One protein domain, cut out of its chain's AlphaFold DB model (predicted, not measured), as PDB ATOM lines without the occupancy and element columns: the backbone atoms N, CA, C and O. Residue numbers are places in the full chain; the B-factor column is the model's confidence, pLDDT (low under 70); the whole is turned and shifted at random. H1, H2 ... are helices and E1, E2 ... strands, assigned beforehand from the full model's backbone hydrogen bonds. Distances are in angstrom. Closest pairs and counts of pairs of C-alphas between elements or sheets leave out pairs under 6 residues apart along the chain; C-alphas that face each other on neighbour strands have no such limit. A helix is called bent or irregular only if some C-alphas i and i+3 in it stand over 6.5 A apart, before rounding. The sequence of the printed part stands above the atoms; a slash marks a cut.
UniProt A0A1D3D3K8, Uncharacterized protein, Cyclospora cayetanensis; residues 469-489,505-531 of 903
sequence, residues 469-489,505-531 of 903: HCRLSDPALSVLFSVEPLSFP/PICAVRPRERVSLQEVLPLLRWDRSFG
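This is residues 469 to 489 and 505 to 531 of the 903 residues of an uncharacterized protein of Cyclospora cayetanensis (UniProt A0A1D3D3K8). A two-strand ribbon, E2 and E3, makes one end of a loose, elongated model, with the short strand E1 over one face of it; short H1 is near the middle, and H2 makes the other end, its residues 524 to 531 sticking out. The printed part has 48 residues, order E1, H1, E2, E3, H2, class mixed, radius of gyration of the C-alphas 13.7 A, spans 49 by 20 by 11 A.

E1, residues 469 to 472, 10.3 A, begins at C-alpha 469 (146.008, 194.565, 60.754). H1 is residues 475 to 480, 9.1 A; E2 481 to 486, 15.2 A; E3 506 to 511, 16.5 A. H2, 517 to 531, 21.3 A, ends at C-alpha 531 (178.137, 203.628, 70.570).

E1 pairs with no named strand; its C-alpha 470 is 6.5 A from C-alpha 483 of E2, their closest. E2 and E3 are antiparallel at 152 degrees; N 482 and O 510 are 2.8 A apart, within hydrogen-bond range. H1 and H2 only just touch, with 3 pairs of C-alphas within 8 A, through residues 519 to 523 of H2 alone; the closest C-alphas, of Val 479 and Glu 519, are 6.9 A apart. They run opposite ways at a steep tilt of 41 degrees. H2 is only just irregular: C-alphas 519 and 522 are 6.53 A apart. Each O i to N i+4 pair is within hydrogen-bond range in H1, 9 of 11 in H2.

The C-alphas farthest apart, of Pro 489 and Gly 531, are 49.9 A apart. Residues 490 to 504 are cut out, a gap of 10.6 A between C-alphas 489 and 505. Residues 469, 487 to 489, 505 and 530 to 531 have pLDDT under 70.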
ATOM      1  N   HIS A 469     144.567 194.793  60.728       65.06
ATOM      2  CA  HIS A 469     146.008 194.565  60.754       65.06
ATOM      3  C   HIS A 469     146.582 194.982  62.108       65.06
ATOM      4  O   HIS A 469     146.631 196.174  62.416       65.06
ATOM      5  N   CYS A 470     147.044 194.001  62.881       76.50
ATOM      6  CA  CYS A 470     147.806 194.202  64.111       76.50
ATOM      7  C   CYS A 470     149.295 194.400  63.762       76.50
ATOM      8  O   CYS A 470     149.845 193.613  62.987       76.50
ATOM      9  N   ARG A 471     149.969 195.422  64.310       78.62
ATOM     10  CA  ARG A 471     151.429 195.611  64.168       78.62
ATOM     11  C   ARG A 471     152.063 196.167  65.443       78.62
ATOM     12  O   ARG A 471     151.527 197.101  66.038       78.62
ATOM     13  N   LEU A 472     153.236 195.634  65.788       83.00
ATOM     14  CA  LEU A 472     154.146 196.204  66.787       83.00
ATOM     15  C   LEU A 472     154.881 197.403  66.176       83.00
ATOM     16  O   LEU A 472     155.364 197.313  65.046       83.00
ATOM     17  N   SER A 473     154.951 198.520  66.903       73.81
ATOM     18  CA  SER A 473     155.684 199.721  66.473       73.81
ATOM     19  C   SER A 473     157.200 199.592  66.624       73.81
ATOM     20  O   SER A 473     157.947 200.225  65.882       73.81
ATOM     21  N   ASP A 474     157.645 198.808  67.605       80.75
ATOM     22  CA  ASP A 474     159.052 198.633  67.947       80.75
ATOM     23  C   ASP A 474     159.674 197.511  67.086       80.75
ATOM     24  O   ASP A 474     159.201 196.366  67.130       80.75
ATOM     25  N   PRO A 475     160.729 197.803  66.296       73.81
ATOM     26  CA  PRO A 475     161.374 196.809  65.448       73.81
ATOM     27  C   PRO A 475     162.071 195.700  66.251       73.81
ATOM     28  O   PRO A 475     162.081 194.559  65.791       73.81
ATOM     29  N   ALA A 476     162.605 195.979  67.443       78.81
ATOM     30  CA  ALA A 476     163.221 194.969  68.299       78.81
ATOM     31  C   ALA A 476     162.167 194.010  68.870       78.81
ATOM     32  O   ALA A 476     162.330 192.791  68.783       78.81
ATOM     33  N   LEU A 477     161.032 194.534  69.348       81.88
ATOM     34  CA  LEU A 477     159.919 193.684  69.796       81.88
ATOM     35  C   LEU A 477     159.313 192.877  68.639       81.88
ATOM     36  O   LEU A 477     158.939 191.727  68.847       81.88
ATOM     37  N   SER A 478     159.294 193.407  67.410       85.38
ATOM     38  CA  SER A 478     158.840 192.657  66.223       85.38
ATOM     39  C   SER A 478     159.730 191.460  65.844       85.38
ATOM     40  O   SER A 478     159.282 190.541  65.157       85.38
ATOM     41  N   VAL A 479     160.988 191.443  66.301       86.06
ATOM     42  CA  VAL A 479     161.899 190.301  66.134       86.06
ATOM     43  C   VAL A 479     161.663 189.235  67.209       86.06
ATOM     44  O   VAL A 479     161.785 188.050  66.906       86.06
ATOM     45  N   LEU A 480     161.271 189.633  68.424       85.06
ATOM     46  CA  LEU A 480     161.021 188.736  69.562       85.06
ATOM     47  C   LEU A 480     159.591 188.169  69.606       85.06
ATOM     48  O   LEU A 480     159.395 187.050  70.078       85.06
ATOM     49  N   PHE A 481     158.600 188.905  69.098       90.12
ATOM     50  CA  PHE A 481     157.181 188.557  69.189       90.12
ATOM     51  C   PHE A 481     156.494 188.588  67.816       90.12
ATOM     52  O   PHE A 481     156.637 189.544  67.053       90.12
ATOM     53  N   SER A 482     155.708 187.554  67.508       87.62
ATOM     54  CA  SER A 482     154.752 187.567  66.400       87.62
ATOM     55  C   SER A 482     153.397 188.075  66.890       87.62
ATOM     56  O   SER A 482     153.013 187.865  68.041       87.62
ATOM     57  N   VAL A 483     152.654 188.746  66.008       87.44
ATOM     58  CA  VAL A 483     151.268 189.143  66.283       87.44
ATOM     59  C   VAL A 483     150.364 188.538  65.224       87.44
ATOM     60  O   VAL A 483     150.492 188.846  64.040       87.44
ATOM     61  N   GLU A 484     149.453 187.677  65.661       84.31
ATOM     62  CA  GLU A 484     148.495 186.976  64.812       84.31
ATOM     63  C   GLU A 484     147.077 187.500  65.091       84.31
ATOM     64  O   GLU A 484     146.654 187.531  66.251       84.31
ATOM     65  N   PRO A 485     146.311 187.912  64.065       75.25
ATOM     66  CA  PRO A 485     144.888 188.174  64.235       75.25
ATOM     67  C   PRO A 485     144.154 186.838  64.430       75.25
ATOM     68  O   PRO A 485     144.165 185.984  63.545       75.25
ATOM     69  N   LEU A 486     143.503 186.662  65.579       74.88
ATOM     70  CA  LEU A 486     142.641 185.518  65.862       74.88
ATOM     71  C   LEU A 486     141.175 185.888  65.621       74.88
ATOM     72  O   LEU A 486     140.659 186.861  66.174       74.88
ATOM     73  N   SER A 487     140.490 185.064  64.832       60.12
ATOM     74  CA  SER A 487     139.042 185.098  64.652       60.12
ATOM     75  C   SER A 487     138.408 183.885  65.332       60.12
ATOM     76  O   SER A 487     138.586 182.744  64.906       60.12
ATOM     77  N   PHE A 488     137.640 184.121  66.395       50.94
ATOM     78  CA  PHE A 488     136.832 183.074  67.017       50.94
ATOM     79  C   PHE A 488     135.417 183.091  66.421       50.94
ATOM     80  O   PHE A 488     134.720 184.096  66.567       50.94
ATOM     81  N   PRO A 489     134.946 182.005  65.780       45.94
ATOM     82  CA  PRO A 489     133.536 181.871  65.452       45.94
ATOM     83  C   PRO A 489     132.749 181.675  66.753       45.94
ATOM     84  O   PRO A 489     132.899 180.662  67.441       45.94
ATOM     85  N   PRO A 505     137.339 191.422  66.861       55.47
ATOM     86  CA  PRO A 505     138.681 191.091  66.394       55.47
ATOM     87  C   PRO A 505     139.656 191.038  67.577       55.47
ATOM     88  O   PRO A 505     139.739 191.984  68.359       55.47
ATOM     89  N   ILE A 506     140.422 189.951  67.688       74.25
ATOM     90  CA  ILE A 506     141.430 189.762  68.738       74.25
ATOM     91  C   ILE A 506     142.814 189.694  68.085       74.25
ATOM     92  O   ILE A 506     143.017 188.956  67.127       74.25
ATOM     93  N   CYS A 507     143.785 190.441  68.611       80.75
ATOM     94  CA  CYS A 507     145.197 190.275  68.262       80.75
ATOM     95  C   CYS A 507     145.863 189.421  69.349       80.75
ATOM     96  O   CYS A 507     145.898 189.835  70.507       80.75
ATOM     97  N   ALA A 508     146.407 188.256  68.997       83.75
ATOM     98  CA  ALA A 508     147.252 187.476  69.896       83.75
ATOM     99  C   ALA A 508     148.721 187.836  69.670       83.75
ATOM    100  O   ALA A 508     149.203 187.796  68.538       83.75
ATOM    101  N   VAL A 509     149.435 188.161  70.746       86.88
ATOM    102  CA  VAL A 509     150.890 188.342  70.729       86.88
ATOM    103  C   VAL A 509     151.520 187.051  71.245       86.88
ATOM    104  O   VAL A 509     151.195 186.610  72.346       86.88
ATOM    105  N   ARG A 510     152.401 186.429  70.458       86.88
ATOM    106  CA  ARG A 510     153.146 185.223  70.846       86.88
ATOM    107  C   ARG A 510     154.650 185.493  70.822       86.88
ATOM    108  O   ARG A 510     155.113 186.185  69.915       86.88
ATOM    109  N   PRO A 511     155.440 184.950  71.762       85.31
ATOM    110  CA  PRO A 511     156.890 184.926  71.613       85.31
ATOM    111  C   PRO A 511     157.266 184.056  70.403       85.31
ATOM    112  O   PRO A 511     156.657 183.014  70.159       85.31
ATOM    113  N   ARG A 512     158.271 184.465  69.624       87.12
ATOM    114  CA  ARG A 512     158.794 183.645  68.521       87.12
ATOM    115  C   ARG A 512     159.768 182.619  69.096       87.12
ATOM    116  O   ARG A 512     160.887 182.978  69.445       87.12
ATOM    117  N   GLU A 513     159.379 181.341  69.124       81.75
ATOM    118  CA  GLU A 513     160.234 180.227  69.591       81.75
ATOM    119  C   GLU A 513     161.629 180.197  68.942       81.75
ATOM    120  O   GLU A 513     162.594 179.697  69.520       81.75
ATOM    121  N   ARG A 514     161.732 180.673  67.695       79.81
ATOM    122  CA  ARG A 514     162.961 180.662  66.902       79.81
ATOM    123  C   ARG A 514     163.153 182.010  66.230       79.81
ATOM    124  O   ARG A 514     162.485 182.323  65.245       79.81
ATOM    125  N   VAL A 515     164.112 182.771  66.741       86.62
ATOM    126  CA  VAL A 515     164.638 183.972  66.093       86.62
ATOM    127  C   VAL A 515     165.912 183.582  65.350       86.62
ATOM    128  O   VAL A 515     166.830 183.015  65.945       86.62
ATOM    129  N   SER A 516     165.986 183.836  64.043       87.38
ATOM    130  CA  SER A 516     167.181 183.482  63.276       87.38
ATOM    131  C   SER A 516     168.315 184.482  63.520       87.38
ATOM    132  O   SER A 516     168.099 185.687  63.649       87.38
ATOM    133  N   LEU A 517     169.565 184.007  63.498       80.31
ATOM    134  CA  LEU A 517     170.743 184.875  63.645       80.31
ATOM    135  C   LEU A 517     170.784 185.994  62.575       80.31
ATOM    136  O   LEU A 517     171.326 187.071  62.819       80.31
ATOM    137  N   GLN A 518     170.179 185.763  61.403       87.31
ATOM    138  CA  GLN A 518     170.053 186.760  60.334       87.31
ATOM    139  C   GLN A 518     169.059 187.888  60.660       87.31
ATOM    140  O   GLN A 518     169.269 189.002  60.188       87.31
ATOM    141  N   GLU A 519     168.027 187.638  61.472       83.94
ATOM    142  CA  GLU A 519     167.077 188.664  61.944       83.94
ATOM    143  C   GLU A 519     167.656 189.503  63.099       83.94
ATOM    144  O   GLU A 519     167.318 190.677  63.228       83.94
ATOM    145  N   VAL A 520     168.568 188.939  63.902       85.81
ATOM    146  CA  VAL A 520     169.220 189.636  65.034       85.81
ATOM    147  C   VAL A 520     170.419 190.490  64.589       85.81
ATOM    148  O   VAL A 520     170.653 191.582  65.111       85.81
ATOM    149  N   LEU A 521     171.181 190.031  63.589       86.88
ATOM    150  CA  LEU A 521     172.385 190.705  63.071       86.88
ATOM    151  C   LEU A 521     172.215 192.174  62.605       86.88
ATOM    152  O   LEU A 521     173.212 192.905  62.636       86.88
ATOM    153  N   PRO A 522     171.047 192.630  62.109       80.75
ATOM    154  CA  PRO A 522     170.784 194.041  61.829       80.75
ATOM    155  C   PRO A 522     170.611 194.884  63.097       80.75
ATOM    156  O   PRO A 522     171.166 195.977  63.159       80.75
ATOM    157  N   LEU A 523     169.908 194.374  64.118       78.38
ATOM    158  CA  LEU A 523     169.670 195.094  65.378       78.38
ATOM    159  C   LEU A 523     170.975 195.300  66.160       78.38
ATOM    160  O   LEU A 523     171.277 196.417  66.566       78.38
ATOM    161  N   LEU A 524     171.816 194.265  66.254       79.25
ATOM    162  CA  LEU A 524     173.148 194.379  66.872       79.25
ATOM    163  C   LEU A 524     174.089 195.331  66.113       79.25
ATOM    164  O   LEU A 524     175.001 195.907  66.703       79.25
ATOM    165  N   ARG A 525     173.893 195.511  64.799       83.06
ATOM    166  CA  ARG A 525     174.633 196.515  64.014       83.06
ATOM    167  C   ARG A 525     174.102 197.931  64.216       83.06
ATOM    168  O   ARG A 525     174.899 198.863  64.191       83.06
ATOM    169  N   TRP A 526     172.797 198.086  64.424       72.44
ATOM    170  CA  TRP A 526     172.183 199.372  64.744       72.44
ATOM    171  C   TRP A 526     172.703 199.909  66.082       72.44
ATOM    172  O   TRP A 526     173.208 201.028  66.135       72.44
ATOM    173  N   ASP A 527     172.681 199.077  67.122       72.94
ATOM    174  CA  ASP A 527     173.140 199.433  68.470       72.94
ATOM    175  C   ASP A 527     174.626 199.847  68.492       72.94
ATOM    176  O   ASP A 527     174.997 200.915  68.981       72.94
ATOM    177  N   ARG A 528     175.483 199.081  67.802       72.62
ATOM    178  CA  ARG A 528     176.915 199.401  67.668       72.62
ATOM    179  C   ARG A 528     177.180 200.741  66.969       72.62
ATOM    180  O   ARG A 528     178.154 201.410  67.297       72.62
ATOM    181  N   SER A 529     176.308 201.148  66.041       71.00
ATOM    182  CA  SER A 529     176.422 202.441  65.346       71.00
ATOM    183  C   SER A 529     176.022 203.650  66.204       71.00
ATOM    184  O   SER A 529     176.366 204.779  65.856       71.00
ATOM    185  N   PHE A 530     175.332 203.428  67.329       59.81
ATOM    186  CA  PHE A 530     175.094 204.462  68.339       59.81
ATOM    187  C   PHE A 530     176.319 204.652  69.245       59.81
ATOM    188  O   PHE A 530     176.761 205.785  69.422       59.81
ATOM    189  N   GLY A 531     176.935 203.563  69.722       64.50
ATOM    190  CA  GLY A 531     178.137 203.628  70.570       64.50
ATOM    191  C   GLY A 531     179.368 204.247  69.888       64.50
ATOM    192  O   GLY A 531     180.123 204.981  70.519       64.50
TER     193      GLY A 531